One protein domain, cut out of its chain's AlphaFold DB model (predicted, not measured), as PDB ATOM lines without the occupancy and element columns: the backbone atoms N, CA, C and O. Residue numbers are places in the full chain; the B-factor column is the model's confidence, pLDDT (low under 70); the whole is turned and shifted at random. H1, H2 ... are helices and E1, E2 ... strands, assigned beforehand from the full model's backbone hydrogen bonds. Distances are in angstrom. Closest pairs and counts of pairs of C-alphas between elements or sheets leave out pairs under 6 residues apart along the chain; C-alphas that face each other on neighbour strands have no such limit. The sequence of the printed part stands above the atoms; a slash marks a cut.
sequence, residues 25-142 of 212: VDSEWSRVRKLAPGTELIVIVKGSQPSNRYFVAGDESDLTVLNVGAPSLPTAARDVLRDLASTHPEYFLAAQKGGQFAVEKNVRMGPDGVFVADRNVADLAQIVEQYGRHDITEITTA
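What this domain is: This is residues 25 to 142 of the 212 residues of an uncharacterized protein of Acidobacteria bacterium (UniProt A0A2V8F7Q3). The domain is an elongated body of two lobes: a strongly twisted five-stranded sheet E7 E3 E2 E1 E8, with helix H1 at its far end, and a small three-stranded sheet E4 E5 E6. Helices H2 and H3 sit in the middle of the length, at the joint of the lobes, and pack on both sheets, while the short H4 grazes both where the chain returns from E6 to E7. The printed part has 118 residues, with four named helices and eight named strands in the order H1 E1 E2 E3 H2 H3 E4 E5 E6 H4 E7 E8; both sheets are antiparallel throughout and the class is mixed, helices and strands. The whole is compact, with a radius of gyration of the C-alphas of 13.9 A and spans of 45 by 25 by 21 A.

How they stand to each other: After H1, residues 25 to 32, come E1, residues 40 to 45, E2, residues 51 to 58, and E3, residues 62 to 66, a meander, each strand the antiparallel neighbour of the one before. In the hairpin of E1 and E2, N 41 and O 53 are 2.7 A apart; in the hairpin of E2 and E3, N 66 and O 54 are 2.8 A apart, both within hydrogen-bond range. E2 bends by 69 degrees at residue 55, and its pairing is staggered: residues 51 to 54 pair with E1, residues 54 to 58 with E3. E7, residues 128 to 132, is the edge strand beside E3, with N 63 and O 131 at 2.8 A; E8, residues 136 to 141, is the edge strand beside E1, with N 42 and O 140 at 2.8 A. H1 is on this sheet at a height of 9.0 A, over none of its strands; its closest C-alphas to E2 are those of Val 32 and Gly 58, 6.4 A. H2, residues 75 to 87, and H3, residues 90 to 96, form two layers with the sheet, helices on one face of it. H2 lies over E2 and runs along the strands, at 25 degrees to E2 on the local plane; the C-alphas of Val 56 and Ala 85 are closest, at 5.6 A. H3 runs across the strands, at 82 degrees to E3 on the local plane, and only just lies over E3, on which 3 of its 7 C-alphas fall. H2 and H3 are close but not clearly touching, with Leu 84 and Tyr 91 the closest C-alphas at 7.8 A, at a steep tilt of 62 degrees, opposite ways. E4, residues 107 to 110, E5, residues 113 to 116, and E6, residues 119 to 122, form a second meander, with N 108 and O 115 at 2.8 A and N 114 and O 122 at 2.8 A. H2 is also on this sheet, over E4 and E5 at a height of 10.7 A, and H3 is on it too, the closest C-alphas of H3 and E4 being those of Ala 95 and Gly 110, 4.9 A. H4, residues 124 to 127, only grazes both sheets. In H2 and H3 every O i to N i+4 pair is within hydrogen-bond range, in H1 2 of 4 are, and H4 is too short for such a pair.

Where its parts are: H1 begins at C-alpha 25 (-13.319, 45.241, -27.523) and is 11.5 A long. E1 measures 15.6 A, E2 17.2 A and E3 13.4 A. H2, from C-alpha 75 (-3.913, 20.644, -53.905), is 18.3 A long, and H3 10.2 A. E4, E5, E6 and H4 are shorter elements of four residues each. E7 measures 13.5 A, and E8 14.1 A, ending at C-alpha 141 (-15.978, 31.598, -38.970).

The domain as a whole: The two C-alphas farthest apart are those of Val 25 and Ala 117, 44.9 A. The printed part has no cut and no long link. The mean pLDDT of the printed part is 93.9, and residues 25 to 26 of the model are under 70.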
ATOM      1  N   VAL A  25     -14.226  45.633 -26.425       60.47
ATOM      2  CA  VAL A  25     -13.319  45.241 -27.523       60.47
ATOM      3  C   VAL A  25     -12.351  44.134 -27.082       60.47
ATOM      4  O   VAL A  25     -12.109  43.191 -27.834       60.47
ATOM      5  N   ASP A  26     -11.846  44.185 -25.845       69.69
ATOM      6  CA  ASP A  26     -11.004  43.110 -25.293       69.69
ATOM      7  C   ASP A  26     -11.793  41.814 -25.064       69.69
ATOM      8  O   ASP A  26     -11.259  40.712 -25.219       69.69
ATOM      9  N   SER A  27     -13.093  41.920 -24.760       76.75
ATOM     10  CA  SER A  27     -13.949  40.746 -24.581       76.75
ATOM     11  C   SER A  27     -14.203  40.005 -25.897       76.75
ATOM     12  O   SER A  27     -14.251  38.772 -25.901       76.75
ATOM     13  N   GLU A  28     -14.302  40.717 -27.020       85.06
ATOM     14  CA  GLU A  28     -14.472  40.102 -28.338       85.06
ATOM     15  C   GLU A  28     -13.176  39.474 -28.834       85.06
ATOM     16  O   GLU A  28     -13.175  38.312 -29.240       85.06
ATOM     17  N   TRP A  29     -12.048  40.172 -28.682       91.88
ATOM     18  CA  TRP A  29     -10.742  39.629 -29.050       91.88
ATOM     19  C   TRP A  29     -10.380  38.368 -28.250       91.88
ATOM     20  O   TRP A  29      -9.799  37.419 -28.777       91.88
ATOM     21  N   SER A  30     -10.840  38.264 -26.997       90.88
ATOM     22  CA  SER A  30     -10.701  37.032 -26.208       90.88
ATOM     23  C   SER A  30     -11.322  35.790 -26.873       90.88
ATOM     24  O   SER A  30     -10.930  34.669 -26.549       90.88
ATOM     25  N   ARG A  31     -12.278  35.956 -27.802       92.38
ATOM     26  CA  ARG A  31     -12.869  34.853 -28.578       92.38
ATOM     27  C   ARG A  31     -11.927  34.356 -29.665       92.38
ATOM     28  O   ARG A  31     -11.906  33.153 -29.896       92.38
ATOM     29  N   VAL A  32     -11.140  35.248 -30.272       93.44
ATOM     30  CA  VAL A  32     -10.114  34.907 -31.270       93.44
ATOM     31  C   VAL A  32      -9.073  33.981 -30.642       93.44
ATOM     32  O   VAL A  32      -8.795  32.914 -31.174       93.44
ATOM     33  N   ARG A  33      -8.609  34.303 -29.430       93.12
ATOM     34  CA  ARG A  33      -7.662  33.466 -28.666       93.12
ATOM     35  C   ARG A  33      -8.202  32.095 -28.257       93.12
ATOM     36  O   ARG A  33      -7.436  31.209 -27.897       93.12
ATOM     37  N   LYS A  34      -9.525  31.928 -28.256       93.44
ATOM     38  CA  LYS A  34     -10.203  30.664 -27.930       93.44
ATOM     39  C   LYS A  34     -10.549  29.847 -29.174       93.44
ATOM     40  O   LYS A  34     -11.185  28.801 -29.036       93.44
ATOM     41  N   LEU A  35     -10.203  30.325 -30.370       93.12
ATOM     42  CA  LEU A  35     -10.386  29.555 -31.592       93.12
ATOM     43  C   LEU A  35      -9.481  28.323 -31.568       93.12
ATOM     44  O   LEU A  35      -8.352  28.363 -31.085       93.12
ATOM     45  N   ALA A  36     -10.000  27.217 -32.094       94.50
ATOM     46  CA  ALA A  36      -9.197  26.024 -32.291       94.50
ATOM     47  C   ALA A  36      -8.287  26.226 -33.518       94.50
ATOM     48  O   ALA A  36      -8.782  26.706 -34.546       94.50
ATOM     49  N   PRO A  37      -6.999  25.852 -33.452       96.12
ATOM     50  CA  PRO A  37      -6.136  25.769 -34.629       96.12
ATOM     51  C   PRO A  37      -6.797  24.977 -35.765       96.12
ATOM     52  O   PRO A  37      -7.563  24.043 -35.523       96.12
ATOM     53  N   GLY A  38      -6.580  25.409 -37.004       93.94
ATOM     54  CA  GLY A  38      -7.209  24.849 -38.199       93.94
ATOM     55  C   GLY A  38      -8.646  25.314 -38.457       93.94
ATOM     56  O   GLY A  38      -9.242  24.916 -39.457       93.94
ATOM     57  N   THR A  39      -9.223  26.173 -37.608       94.31
ATOM     58  CA  THR A  39     -10.557  26.743 -37.867       94.31
ATOM     59  C   THR A  39     -10.520  27.620 -39.116       94.31
ATOM     60  O   THR A  39      -9.722  28.550 -39.194       94.31
ATOM     61  N   GLU A  40     -11.406  27.363 -40.076       94.31
ATOM     62  CA  GLU A  40     -11.546  28.214 -41.257       94.31
ATOM     63  C   GLU A  40     -12.248  29.535 -40.897       94.31
ATOM     64  O   GLU A  40     -13.320  29.564 -40.281       94.31
ATOM     65  N   LEU A  41     -11.621  30.635 -41.286       94.81
ATOM     66  CA  LEU A  41     -12.022  32.007 -41.029       94.81
ATOM     67  C   LEU A  41     -12.203  32.748 -42.349       94.81
ATOM     68  O   LEU A  41     -11.440  32.554 -43.294       94.81
ATOM     69  N   ILE A  42     -13.165  33.660 -42.374       95.12
ATOM     70  CA  ILE A  42     -13.206  34.752 -43.337       95.12
ATOM     71  C   ILE A  42     -12.675  35.974 -42.594       95.12
ATOM     72  O   ILE A  42     -13.255  36.414 -41.598       95.12
ATOM     73  N   VAL A  43     -11.536  36.485 -43.054       95.06
ATOM     74  CA  VAL A  43     -10.863  37.635 -42.448       95.06
ATOM     75  C   VAL A  43     -11.010  38.829 -43.378       95.06
ATOM     76  O   VAL A  43     -10.703  38.738 -44.571       95.06
ATOM     77  N   ILE A  44     -11.474  39.948 -42.825       95.38
ATOM     78  CA  ILE A  44     -11.544  41.234 -43.517       95.38
ATOM     79  C   ILE A  44     -10.474  42.142 -42.922       95.38
ATOM     80  O   ILE A  44     -10.588  42.593 -41.782       95.38
ATOM     81  N   VAL A  45      -9.431  42.404 -43.705       96.00
ATOM     82  CA  VAL A  45      -8.353  43.340 -43.360       96.00
ATOM     83  C   VAL A  45      -8.673  44.706 -43.958       96.00
ATOM     84  O   VAL A  45      -9.238  44.803 -45.050       96.00
ATOM     85  N   LYS A  46      -8.324  45.777 -43.248       95.38
ATOM     86  CA  LYS A  46      -8.591  47.156 -43.649       95.38
ATOM     87  C   LYS A  46      -8.054  47.425 -45.060       95.38
ATOM     88  O   LYS A  46      -6.879  47.221 -45.343       95.38
ATOM     89  N   GLY A  47      -8.933  47.878 -45.953       93.12
ATOM     90  CA  GLY A  47      -8.585  48.170 -47.349       93.12
ATOM     91  C   GLY A  47      -8.379  46.942 -48.247       93.12
ATOM     92  O   GLY A  47      -8.006  47.111 -49.404       93.12
ATOM     93  N   SER A  48      -8.635  45.729 -47.751       92.75
ATOM     94  CA  SER A  48      -8.536  44.479 -48.512       92.75
ATOM     95  C   SER A  48      -9.907  43.832 -48.716       92.75
ATOM     96  O   SER A  48     -10.868  44.128 -48.007       92.75
ATOM     97  N   GLN A  49     -10.006  42.933 -49.696       91.75
ATOM     98  CA  GLN A  49     -11.205  42.112 -49.872       91.75
ATOM     99  C   GLN A  49     -11.272  41.007 -48.803       91.75
ATOM    100  O   GLN A  49     -10.221  40.544 -48.347       91.75
ATOM    101  N   PRO A  50     -12.481  40.550 -48.422       93.81
ATOM    102  CA  PRO A  50     -12.646  39.387 -47.558       93.81
ATOM    103  C   PRO A  50     -11.912  38.171 -48.122       93.81
ATOM    104  O   PRO A  50     -11.968  37.909 -49.325       93.81
ATOM    105  N   SER A  51     -11.234  37.420 -47.258       92.88
ATOM    106  CA  SER A  51     -10.427  36.288 -47.700       92.88
ATOM    107  C   SER A  51     -10.525  35.091 -46.756       92.88
ATOM    108  O   SER A  51     -10.572  35.248 -45.534       92.88
ATOM    109  N   ASN A  52     -10.562  33.886 -47.333       94.12
ATOM    110  CA  ASN A  52     -10.606  32.639 -46.570       94.12
ATOM    111  C   ASN A  52      -9.210  32.286 -46.067       94.12
ATOM    112  O   ASN A  52      -8.237  32.299 -46.832       94.12
ATOM    113  N   ARG A  53      -9.123  31.963 -44.783       96.06
ATOM    114  CA  ARG A  53      -7.889  31.723 -44.042       96.06
ATOM    115  C   ARG A  53      -8.101  30.626 -43.013       96.06
ATOM    116  O   ARG A  53      -9.222  30.391 -42.586       96.06
ATOM    117  N   TYR A  54      -7.033  29.969 -42.585       96.62
ATOM    118  CA  TYR A  54      -7.094  28.976 -41.514       96.62
ATOM    119  C   TYR A  54      -6.400  29.529 -40.276       96.62
ATOM    120  O   TYR A  54      -5.270  29.996 -40.358       96.62
ATOM    121  N   PHE A  55      -7.077  29.510 -39.135       97.25
ATOM    122  CA  PHE A  55      -6.511  29.965 -37.872       97.25
ATOM    123  C   PHE A  55      -5.308  29.100 -37.488       97.25
ATOM    124  O   PHE A  55      -5.432  27.879 -37.438       97.25
ATOM    125  N   VAL A  56      -4.163  29.716 -37.196       97.50
ATOM    126  CA  VAL A  56      -2.980  29.011 -36.675       97.50
ATOM    127  C   VAL A  56      -2.792  29.361 -35.205       97.50
ATOM    128  O   VAL A  56      -2.741  28.475 -34.356       97.50
ATOM    129  N   ALA A  57      -2.728  30.659 -34.902       97.00
ATOM    130  CA  ALA A  57      -2.570  31.176 -33.550       97.00
ATOM    131  C   ALA A  57      -3.133  32.600 -33.449       97.00
ATOM    132  O   ALA A  57      -3.303  33.291 -34.451       97.00
ATOM    133  N   GLY A  58      -3.402  33.055 -32.231       95.44
ATOM    134  CA  GLY A  58      -3.761  34.442 -31.962       95.44
ATOM    135  C   GLY A  58      -3.448  34.798 -30.517       95.44
ATOM    136  O   GLY A  58      -3.695  33.989 -29.617       95.44
ATOM    137  N   ASP A  59      -2.904  35.989 -30.300       93.94
ATOM    138  CA  ASP A  59      -2.571  36.520 -28.978       93.94
ATOM    139  C   ASP A  59      -3.380  37.796 -28.680       93.94
ATOM    140  O   ASP A  59      -4.540  37.877 -29.076       93.94
ATOM    141  N   GLU A  60      -2.862  38.740 -27.890       91.44
ATOM    142  CA  GLU A  60      -3.568  39.989 -27.551       91.44
ATOM    143  C   GLU A  60      -3.441  41.076 -28.632       91.44
ATOM    144  O   GLU A  60      -4.274  41.987 -28.677       91.44
ATOM    145  N   SER A  61      -2.417  40.990 -29.485       92.88
ATOM    146  CA  SER A  61      -2.088  41.985 -30.505       92.88
ATOM    147  C   SER A  61      -2.233  41.463 -31.921       92.88
ATOM    148  O   SER A  61      -2.543  42.260 -32.799       92.88
ATOM    149  N   ASP A  62      -2.055  40.165 -32.149       95.69
ATOM    150  CA  ASP A  62      -1.871  39.613 -33.483       95.69
ATOM    151  C   ASP A  62      -2.692  38.345 -33.723       95.69
ATOM    152  O   ASP A  62      -3.000  37.552 -32.827       95.69
ATOM    153  N   LEU A  63      -3.041  38.157 -34.991       97.19
ATOM    154  CA  LEU A  63      -3.675  36.972 -35.538       97.19
ATOM    155  C   LEU A  63      -2.729  36.354 -36.570       97.19
ATOM    156  O   LEU A  63      -2.400  36.990 -37.571       97.19
ATOM    157  N   THR A  64      -2.332  35.103 -36.361       97.81
ATOM    158  CA  THR A  64      -1.575  34.312 -37.335       97.81
ATOM    159  C   THR A  64      -2.518  33.365 -38.059       97.81
ATOM    160  O   THR A  64      -3.187  32.525 -37.444       97.81
ATOM    161  N   VAL A  65      -2.549  33.472 -39.381       97.81
ATOM    162  CA  VAL A  65      -3.370  32.626 -40.239       97.81
ATOM    163  C   VAL A  65      -2.563  31.971 -41.346       97.81
ATOM    164  O   VAL A  65      -1.509  32.444 -41.758       97.81
ATOM    165  N   LEU A  66      -3.111  30.879 -41.857       97.81
ATOM    166  CA  LEU A  66      -2.617  30.162 -43.013       97.81
ATOM    167  C   LEU A  66      -3.477  30.497 -44.244       97.81
ATOM    168  O   LEU A  66      -4.696  30.293 -44.260       97.81
ATOM    169  N   ASN A  67      -2.823  30.970 -45.298       96.69
ATOM    170  CA  ASN A  67      -3.357  31.198 -46.629       96.69
ATOM    171  C   ASN A  67      -3.013  30.017 -47.552       96.69
ATOM    172  O   ASN A  67      -1.931  29.929 -48.128       96.69
ATOM    173  N   VAL A  68      -3.975  29.112 -47.742       95.25
ATOM    174  CA  VAL A  68      -3.875  28.005 -48.717       95.25
ATOM    175  C   VAL A  68      -4.456  28.360 -50.093       95.25
ATOM    176  O   VAL A  68      -4.499  27.516 -50.988       95.25
ATOM    177  N   GLY A  69      -4.933  29.597 -50.268       91.44
ATOM    178  CA  GLY A  69      -5.539  30.089 -51.505       91.44
ATOM    179  C   GLY A  69      -4.525  30.466 -52.586       91.44
ATOM    180  O   GLY A  69      -4.926  30.765 -53.710       91.44
ATOM    181  N   ALA A  70      -3.225  30.434 -52.274       88.62
ATOM    182  CA  ALA A  70      -2.165  30.767 -53.216       88.62
ATOM    183  C   ALA A  70      -2.237  29.875 -54.478       88.62
ATOM    184  O   ALA A  70      -2.246  28.640 -54.374       88.62
ATOM    185  N   PRO A  71      -2.281  30.462 -55.690       88.81
ATOM    186  CA  PRO A  71      -2.471  29.703 -56.926       88.81
ATOM    187  C   PRO A  71      -1.291  28.777 -57.244       88.81
ATOM    188  O   PRO A  71      -1.481  27.764 -57.909       88.81
ATOM    189  N   SER A  72      -0.092  29.084 -56.738       90.12
ATOM    190  CA  SER A  72       1.108  28.259 -56.908       90.12
ATOM    191  C   SER A  72       1.102  26.983 -56.061       90.12
ATOM    192  O   SER A  72       1.881  26.072 -56.330       90.12
ATOM    193  N   LEU A  73       0.224  26.896 -55.054       94.12
ATOM    194  CA  LEU A  73       0.215  25.810 -54.085       94.12
ATOM    195  C   LEU A  73      -0.590  24.605 -54.616       94.12
ATOM    196  O   LEU A  73      -1.808  24.732 -54.792       94.12
ATOM    197  N   PRO A  74       0.027  23.426 -54.838       94.69
ATOM    198  CA  PRO A  74      -0.681  22.236 -55.307       94.69
ATOM    199  C   PRO A  74      -1.726  21.749 -54.298       94.69
ATOM    200  O   PRO A  74      -1.510  21.839 -53.090       94.69
ATOM    201  N   THR A  75      -2.821  21.142 -54.769       93.88
ATOM    202  CA  THR A  75      -3.913  20.644 -53.905       93.88
ATOM    203  C   THR A  75      -3.417  19.729 -52.784       93.88
ATOM    204  O   THR A  75      -3.789  19.919 -51.632       93.88
ATOM    205  N   ALA A  76      -2.500  18.803 -53.086       91.38
ATOM    206  CA  ALA A  76      -1.933  17.905 -52.079       91.38
ATOM    207  C   ALA A  76      -1.205  18.659 -50.948       91.38
ATOM    208  O   ALA A  76      -1.325  18.274 -49.788       91.38
ATOM    209  N   ALA A  77      -0.498  19.747 -51.272       94.69
ATOM    210  CA  ALA A  77       0.162  20.588 -50.277       94.69
ATOM    211  C   ALA A  77      -0.857  21.401 -49.466       94.69
ATOM    212  O   ALA A  77      -0.708  21.513 -48.255       94.69
ATOM    213  N   ARG A  78      -1.928  21.904 -50.098       95.88
ATOM    214  CA  ARG A  78      -3.025  22.599 -49.395       95.88
ATOM    215  C   ARG A  78      -3.660  21.715 -48.329       95.88
ATOM    216  O   ARG A  78      -3.921  22.187 -47.227       95.88
ATOM    217  N   ASP A  79      -3.898  20.446 -48.646       94.56
ATOM    218  CA  ASP A  79      -4.499  19.497 -47.708       94.56
ATOM    219  C   ASP A  79      -3.563  19.187 -46.539       94.56
ATOM    220  O   ASP A  79      -4.002  19.198 -45.393       94.56
ATOM    221  N   VAL A  80      -2.269  18.993 -46.812       95.75
ATOM    222  CA  VAL A  80      -1.256  18.765 -45.768       95.75
ATOM    223  C   VAL A  80      -1.098  19.984 -44.859       95.75
ATOM    224  O   VAL A  80      -1.078  19.834 -43.645       95.75
ATOM    225  N   LEU A  81      -1.024  21.198 -45.412       96.25
ATOM    226  CA  LEU A  81      -0.885  22.410 -44.598       96.25
ATOM    227  C   LEU A  81      -2.131  22.671 -43.744       96.25
ATOM    228  O   LEU A  81      -2.015  23.128 -42.612       96.25
ATOM    229  N   ARG A  82      -3.323  22.356 -44.260       95.94
ATOM    230  CA  ARG A  82      -4.576  22.460 -43.502       95.94
ATOM    231  C   ARG A  82      -4.635  21.462 -42.350       95.94
ATOM    232  O   ARG A  82      -5.069  21.821 -41.255       95.94
ATOM    233  N   ASP A  83      -4.198  20.231 -42.600       95.19
ATOM    234  CA  ASP A  83      -4.087  19.211 -41.562       95.19
ATOM    235  C   ASP A  83      -3.091  19.653 -40.485       95.19
ATOM    236  O   ASP A  83      -3.461  19.743 -39.319       95.19
ATOM    237  N   LEU A  84      -1.895  20.099 -40.888       96.06
ATOM    238  CA  LEU A  84      -0.890  20.649 -39.979       96.06
ATOM    239  C   LEU A  84      -1.394  21.841 -39.167       96.06
ATOM    240  O   LEU A  84      -1.080  21.939 -37.989       96.06
ATOM    241  N   ALA A  85      -2.177  22.752 -39.751       96.06
ATOM    242  CA  ALA A  85      -2.738  23.876 -38.999       96.06
ATOM    243  C   ALA A  85      -3.666  23.409 -37.869       96.06
ATOM    244  O   ALA A  85      -3.816  24.113 -36.873       96.06
ATOM    245  N   SER A  86      -4.268  22.227 -38.014       94.75
ATOM    246  CA  SER A  86      -5.157  21.623 -37.020       94.75
ATOM    247  C   SER A  86      -4.404  20.748 -36.012       94.75
ATOM    248  O   SER A  86      -4.766  20.726 -34.838       94.75
ATOM    249  N   THR A  87      -3.384  20.010 -36.463       95.81
ATOM    250  CA  THR A  87      -2.686  18.979 -35.673       95.81
ATOM    251  C   THR A  87      -1.376  19.464 -35.051       95.81
ATOM    252  O   THR A  87      -1.091  19.103 -33.912       95.81
ATOM    253  N   HIS A  88      -0.620  20.302 -35.766       96.81
ATOM    254  CA  HIS A  88       0.712  20.800 -35.398       96.81
ATOM    255  C   HIS A  88       0.906  22.295 -35.740       96.81
ATOM    256  O   HIS A  88       1.831  22.654 -36.486       96.81
ATOM    257  N   PRO A  89       0.054  23.208 -35.233       96.69
ATOM    258  CA  PRO A  89       0.161  24.642 -35.522       96.69
ATOM    259  C   PRO A  89       1.511  25.251 -35.101       96.69
ATOM    260  O   PRO A  89       1.971  26.233 -35.688       96.69
ATOM    261  N   GLU A  90       2.189  24.654 -34.119       96.75
ATOM    262  CA  GLU A  90       3.510  25.064 -33.649       96.75
ATOM    263  C   GLU A  90       4.594  25.004 -34.735       96.75
ATOM    264  O   GLU A  90       5.558  25.772 -34.674       96.75
ATOM    265  N   TYR A  91       4.435  24.159 -35.763       97.06
ATOM    266  CA  TYR A  91       5.413  24.045 -36.849       97.06
ATOM    267  C   TYR A  91       5.494  25.313 -37.694       97.06
ATOM    268  O   TYR A  91       6.581  25.665 -38.145       97.06
ATOM    269  N   PHE A  92       4.389  26.043 -37.875       96.62
ATOM    270  CA  PHE A  92       4.387  27.287 -38.652       96.62
ATOM    271  C   PHE A  92       5.201  28.381 -37.956       96.62
ATOM    272  O   PHE A  92       6.048  29.024 -38.575       96.62
ATOM    273  N   LEU A  93       5.008  28.541 -36.643       94.50
ATOM    274  CA  LEU A  93       5.757  29.510 -35.839       94.50
ATOM    275  C   LEU A  93       7.229  29.112 -35.697       94.50
ATOM    276  O   LEU A  93       8.111  29.969 -35.683       94.50
ATOM    277  N   ALA A  94       7.514  27.814 -35.590       96.38
ATOM    278  CA  ALA A  94       8.884  27.327 -35.555       96.38
ATOM    279  C   ALA A  94       9.585  27.499 -36.914       96.38
ATOM    280  O   ALA A  94      10.756  27.870 -36.938       96.38
ATOM    281  N   ALA A  95       8.877  27.314 -38.035       96.06
ATOM    282  CA  ALA A  95       9.415  27.542 -39.375       96.06
ATOM    283  C   ALA A  95       9.793  29.013 -39.597       96.06
ATOM    284  O   ALA A  95      10.879  29.296 -40.098       96.06
ATOM    285  N   GLN A  96       8.973  29.955 -39.112       95.06
ATOM    286  CA  GLN A  96       9.308  31.387 -39.124       95.06
ATOM    287  C   GLN A  96      10.576  31.715 -38.318       95.06
ATOM    288  O   GLN A  96      11.254  32.698 -38.599       95.06
ATOM    289  N   LYS A  97      10.922  30.881 -37.330       95.88
ATOM    290  CA  LYS A  97      12.130  31.007 -36.498       95.88
ATOM    291  C   LYS A  97      13.326  30.208 -37.037       95.88
ATOM    292  O   LYS A  97      14.306  30.035 -36.318       95.88
ATOM    293  N   GLY A  98      13.253  29.712 -38.273       96.25
ATOM    294  CA  GLY A  98      14.333  28.953 -38.916       96.25
ATOM    295  C   GLY A  98      14.225  27.432 -38.785       96.25
ATOM    296  O   GLY A  98      15.118  26.723 -39.239       96.25
ATOM    297  N   GLY A  99      13.157  26.911 -38.176       96.50
ATOM    298  CA  GLY A  99      12.904  25.473 -38.095       96.50
ATOM    299  C   GLY A  99      12.567  24.859 -39.457       96.50
ATOM    300  O   GLY A  99      11.973  25.508 -40.314       96.50
ATOM    301  N   GLN A 100      12.914  23.587 -39.649       95.81
ATOM    302  CA  GLN A 100      12.585  22.841 -40.860       95.81
ATOM    303  C   GLN A 100      11.911  21.520 -40.500       95.81
ATOM    304  O   GLN A 100      12.402  20.768 -39.661       95.81
ATOM    305  N   PHE A 101      10.794  21.235 -41.161       95.50
ATOM    306  CA  PHE A 101       9.921  20.110 -40.859       95.50
ATOM    307  C   PHE A 101       9.620  19.341 -42.140       95.50
ATOM    308  O   PHE A 101       9.071  19.890 -43.099       95.50
ATOM    309  N   ALA A 102       9.996  18.064 -42.165       92.19
ATOM    310  CA  ALA A 102       9.516  17.132 -43.174       92.19
ATOM    311  C   ALA A 102       8.124  16.644 -42.764       92.19
ATOM    312  O   ALA A 102       7.910  16.239 -41.623       92.19
ATOM    313  N   VAL A 103       7.187  16.709 -43.699       90.38
ATOM    314  CA  VAL A 103       5.778  16.372 -43.515       90.38
ATOM    315  C   VAL A 103       5.428  15.239 -44.483       90.38
ATOM    316  O   VAL A 103       6.214  14.850 -45.353       90.38
ATOM    317  N   GLU A 104       4.237  14.674 -44.334       89.00
ATOM    318  CA  GLU A 104       3.715  13.653 -45.231       89.00
ATOM    319  C   GLU A 104       3.662  14.102 -46.704       89.00
ATOM    320  O   GLU A 104       3.689  15.285 -47.042       89.00
ATOM    321  N   LYS A 105       3.537  13.120 -47.608       90.06
ATOM    322  CA  LYS A 105       3.338  13.325 -49.056       90.06
ATOM    323  C   LYS A 105       4.453  14.130 -49.741       90.06
ATOM    324  O   LYS A 105       4.193  14.847 -50.706       90.06
ATOM    325  N   ASN A 106       5.696  13.981 -49.276       93.19
ATOM    326  CA  ASN A 106       6.871  14.697 -49.790       93.19
ATOM    327  C   ASN A 106       6.750  16.224 -49.673       93.19
ATOM    328  O   ASN A 106       7.343  16.954 -50.473       93.19
ATOM    329  N   VAL A 107       5.960  16.698 -48.707       95.12
ATOM    330  CA  VAL A 107       5.849  18.114 -48.374       95.12
ATOM    331  C   VAL A 107       6.864  18.424 -47.283       95.12
ATOM    332  O   VAL A 107       6.969  17.714 -46.290       95.12
ATOM    333  N   ARG A 108       7.620  19.501 -47.444       95.94
ATOM    334  CA  ARG A 108       8.534  20.016 -46.424       95.94
ATOM    335  C   ARG A 108       8.246  21.487 -46.212       95.94
ATOM    336  O   ARG A 108       8.033  22.208 -47.177       95.94
ATOM    337  N   MET A 109       8.269  21.931 -44.969       96.19
ATOM    338  CA  MET A 109       8.104  23.333 -44.606       96.19
ATOM    339  C   MET A 109       9.366  23.821 -43.902       96.19
ATOM    340  O   MET A 109       9.924  23.116 -43.064       96.19
ATOM    341  N   GLY A 110       9.832  25.011 -44.253       96.50
ATOM    342  CA  GLY A 110      10.980  25.656 -43.626       96.50
ATOM    343  C   GLY A 110      10.895  27.177 -43.735       96.50
ATOM    344  O   GLY A 110       9.894  27.684 -44.246       96.50
ATOM    345  N   PRO A 111      11.933  27.906 -43.293       96.44
ATOM    346  CA  PRO A 111      11.943  29.372 -43.321       96.44
ATOM    347  C   PRO A 111      11.792  29.936 -44.736       96.44
ATOM    348  O   PRO A 111      11.128  30.951 -44.928       96.44
ATOM    349  N   ASP A 112      12.351  29.241 -45.730       95.94
ATOM    350  CA  ASP A 112      12.312  29.662 -47.132       95.94
ATOM    351  C   ASP A 112      10.967  29.367 -47.814       95.94
ATOM    352  O   ASP A 112      10.697  29.885 -48.893       95.94
ATOM    353  N   GLY A 113      10.110  28.533 -47.210       95.94
ATOM    354  CA  GLY A 113       8.805  28.193 -47.769       95.94
ATOM    355  C   GLY A 113       8.407  26.731 -47.672       95.94
ATOM    356  O   GLY A 113       8.914  25.955 -46.856       95.94
ATOM    357  N   VAL A 114       7.438  26.373 -48.509       96.50
ATOM    358  CA  VAL A 114       6.909  25.022 -48.647       96.50
ATOM    359  C   VAL A 114       7.449  24.398 -49.916       96.50
ATOM    360  O   VAL A 114       7.369  24.955 -51.009       96.50
ATOM    361  N   PHE A 115       7.979  23.197 -49.758       96.81
ATOM    362  CA  PHE A 115       8.591  22.407 -50.803       96.81
ATOM    363  C   PHE A 115       7.758  21.156 -51.039       96.81
ATOM    364  O   PHE A 115       7.344  20.501 -50.085       96.81
ATOM    365  N   VAL A 116       7.551  20.799 -52.302       96.12
ATOM    366  CA  VAL A 116       6.940  19.529 -52.706       96.12
ATOM    367  C   VAL A 116       7.915  18.830 -53.635       96.12
ATOM    368  O   VAL A 116       8.255  19.391 -54.676       96.12
ATOM    369  N   ALA A 117       8.377  17.635 -53.256       94.19
ATOM    370  CA  ALA A 117       9.415  16.910 -53.999       94.19
ATOM    371  C   ALA A 117      10.634  17.810 -54.320       94.19
ATOM    372  O   ALA A 117      11.012  17.986 -55.476       94.19
ATOM    373  N   ASP A 118      11.173  18.457 -53.280       94.00
ATOM    374  CA  ASP A 118      12.331  19.368 -53.318       94.00
ATOM    375  C   ASP A 118      12.183  20.652 -54.148       94.00
ATOM    376  O   ASP A 118      13.107  21.462 -54.216       94.00
ATOM    377  N   ARG A 119      10.998  20.920 -54.701       95.75
ATOM    378  CA  ARG A 119      10.696  22.174 -55.391       95.75
ATOM    379  C   ARG A 119       9.953  23.135 -54.471       95.75
ATOM    380  O   ARG A 119       8.897  22.770 -53.961       95.75
ATOM    381  N   ASN A 120      10.455  24.363 -54.311       96.06
ATOM    382  CA  ASN A 120       9.714  25.427 -53.628       96.06
ATOM    383  C   ASN A 120       8.447  25.763 -54.437       96.06
ATOM    384  O   ASN A 120       8.531  26.081 -55.627       96.06
ATOM    385  N   VAL A 121       7.281  25.632 -53.805       96.56
ATOM    386  CA  VAL A 121       5.969  25.918 -54.403       96.56
ATOM    387  C   VAL A 121       5.333  27.197 -53.857       96.56
ATOM    388  O   VAL A 121       4.444  27.754 -54.504       96.56
ATOM    389  N   ALA A 122       5.757  27.661 -52.680       96.69
ATOM    390  CA  ALA A 122       5.276  28.892 -52.066       96.69
ATOM    391  C   ALA A 122       6.230  29.349 -50.955       96.69
ATOM    392  O   ALA A 122       6.655  28.533 -50.135       96.69
ATOM    393  N   ASP A 123       6.491  30.651 -50.881       96.62
ATOM    394  CA  ASP A 123       7.293  31.233 -49.804       96.62
ATOM    395  C   ASP A 123       6.526  31.206 -48.478       96.62
ATOM    396  O   ASP A 123       5.304  31.382 -48.451       96.62
ATOM    397  N   LEU A 124       7.236  31.054 -47.354       95.81
ATOM    398  CA  LEU A 124       6.599  30.933 -46.037       95.81
ATOM    399  C   LEU A 124       5.777  32.185 -45.698       95.81
ATOM    400  O   LEU A 124       4.678  32.075 -45.166       95.81
ATOM    401  N   ALA A 125       6.280  33.362 -46.067       94.81
ATOM    402  CA  ALA A 125       5.611  34.643 -45.850       94.81
ATOM    403  C   ALA A 125       4.338  34.831 -46.699       94.81
ATOM    404  O   ALA A 125       3.503  35.664 -46.366       94.81
ATOM    405  N   GLN A 126       4.182  34.079 -47.796       94.19
ATOM    406  CA  GLN A 126       2.961  34.107 -48.609       94.19
ATOM    407  C   GLN A 126       1.871  33.194 -48.042       94.19
ATOM    408  O   GLN A 126       0.688  33.426 -48.280       94.19
ATOM    409  N   ILE A 127       2.264  32.135 -47.330       95.88
ATOM    410  CA  ILE A 127       1.330  31.157 -46.769       95.88
ATOM    411  C   ILE A 127       1.004  31.439 -45.305       95.88
ATOM    412  O   ILE A 127      -0.133  31.222 -44.913       95.88
ATOM    413  N   VAL A 128       1.949  31.909 -44.491       97.06
ATOM    414  CA  VAL A 128       1.701  32.277 -43.094       97.06
ATOM    415  C   VAL A 128       1.637  33.788 -43.019       97.06
ATOM    416  O   VAL A 128       2.652  34.476 -43.099       97.06
ATOM    417  N   GLU A 129       0.424  34.288 -42.854       96.94
ATOM    418  CA  GLU A 129       0.139  35.709 -42.764       96.94
ATOM    419  C   GLU A 129      -0.082  36.073 -41.294       96.94
ATOM    420  O   GLU A 129      -0.757  35.356 -40.549       96.94
ATOM    421  N   GLN A 130       0.503  37.189 -40.869       97.12
ATOM    422  CA  GLN A 130       0.286  37.753 -39.544       97.12
ATOM    423  C   GLN A 130      -0.379  39.115 -39.699       97.12
ATOM    424  O   GLN A 130       0.077  39.953 -40.476       97.12
ATOM    425  N   TYR A 131      -1.462  39.317 -38.962       96.75
ATOM    426  CA  TYR A 131      -2.241  40.543 -38.986       96.75
ATOM    427  C   TYR A 131      -2.322  41.137 -37.592       96.75
ATOM    428  O   TYR A 131      -2.728  40.448 -36.652       96.75
ATOM    429  N   GLY A 132      -2.013  42.427 -37.481       96.06
ATOM    430  CA  GLY A 132      -2.273  43.169 -36.261       96.06
ATOM    431  C   GLY A 132      -3.776  43.292 -36.023       96.06
ATOM    432  O   GLY A 132      -4.566  43.502 -36.945       96.06
ATOM    433  N   ARG A 133      -4.191  43.223 -34.760       94.44
ATOM    434  CA  ARG A 133      -5.579  43.414 -34.308       94.44
ATOM    435  C   ARG A 133      -6.200  44.697 -34.858       94.44
ATOM    436  O   ARG A 133      -7.390  44.724 -35.155       94.44
ATOM    437  N   HIS A 134      -5.398  45.752 -34.994       93.69
ATOM    438  CA  HIS A 134      -5.827  47.057 -35.506       93.69
ATOM    439  C   HIS A 134      -6.002  47.104 -37.030       93.69
ATOM    440  O   HIS A 134      -6.671  48.007 -37.535       93.69
ATOM    441  N   ASP A 135      -5.440  46.135 -37.750       95.31
ATOM    442  CA  ASP A 135      -5.581  46.017 -39.202       95.31
ATOM    443  C   ASP A 135      -6.808  45.179 -39.580       95.31
ATOM    444  O   ASP A 135      -7.296  45.252 -40.708       95.31
ATOM    445  N   ILE A 136      -7.345  44.404 -38.637       95.19
ATOM    446  CA  ILE A 136      -8.500  43.538 -38.853       95.19
ATOM    447  C   ILE A 136      -9.787  44.311 -38.586       95.19
ATOM    448  O   ILE A 136     -10.007  44.838 -37.498       95.19
ATOM    449  N   THR A 137     -10.667  44.328 -39.583       94.12
ATOM    450  CA  THR A 137     -12.006  44.923 -39.489       94.12
ATOM    451  C   THR A 137     -13.027  43.902 -38.997       94.12
ATOM    452  O   THR A 137     -13.877  44.228 -38.173       94.12
ATOM    453  N   GLU A 138     -12.943  42.656 -39.467       93.75
ATOM    454  CA  GLU A 138     -13.904  41.615 -39.107       93.75
ATOM    455  C   GLU A 138     -13.279  40.219 -39.177       93.75
ATOM    456  O   GLU A 138     -12.449  39.934 -40.046       93.75
ATOM    457  N   ILE A 139     -13.708  39.343 -38.267       93.56
ATOM    458  CA  ILE A 139     -13.425  37.908 -38.300       93.56
ATOM    459  C   ILE A 139     -14.743  37.161 -38.149       93.56
ATOM    460  O   ILE A 139     -15.407  37.241 -37.108       93.56
ATOM    461  N   THR A 140     -15.079  36.355 -39.149       93.69
ATOM    462  CA  THR A 140     -16.189  35.403 -39.085       93.69
ATOM    463  C   THR A 140     -15.663  33.989 -39.291       93.69
ATOM    464  O   THR A 140     -14.689  33.761 -40.006       93.69
ATOM    465  N   THR A 141     -16.268  33.000 -38.634       89.38
ATOM    466  CA  THR A 141     -15.978  31.598 -38.970       89.38
ATOM    467  C   THR A 141     -16.652  31.260 -40.286       89.38
ATOM    468  O   THR A 141     -17.860  31.494 -40.410       89.38
ATOM    469  N   ALA A 142     -15.913  30.662 -41.221       79.38
ATOM    470  CA  ALA A 142     -16.493  30.225 -42.478       79.38
ATOM    471  C   ALA A 142     -17.639  29.240 -42.216       79.38
ATOM    472  O   ALA A 142     -17.609  28.417 -41.290       79.38
TER     473      ALA A 142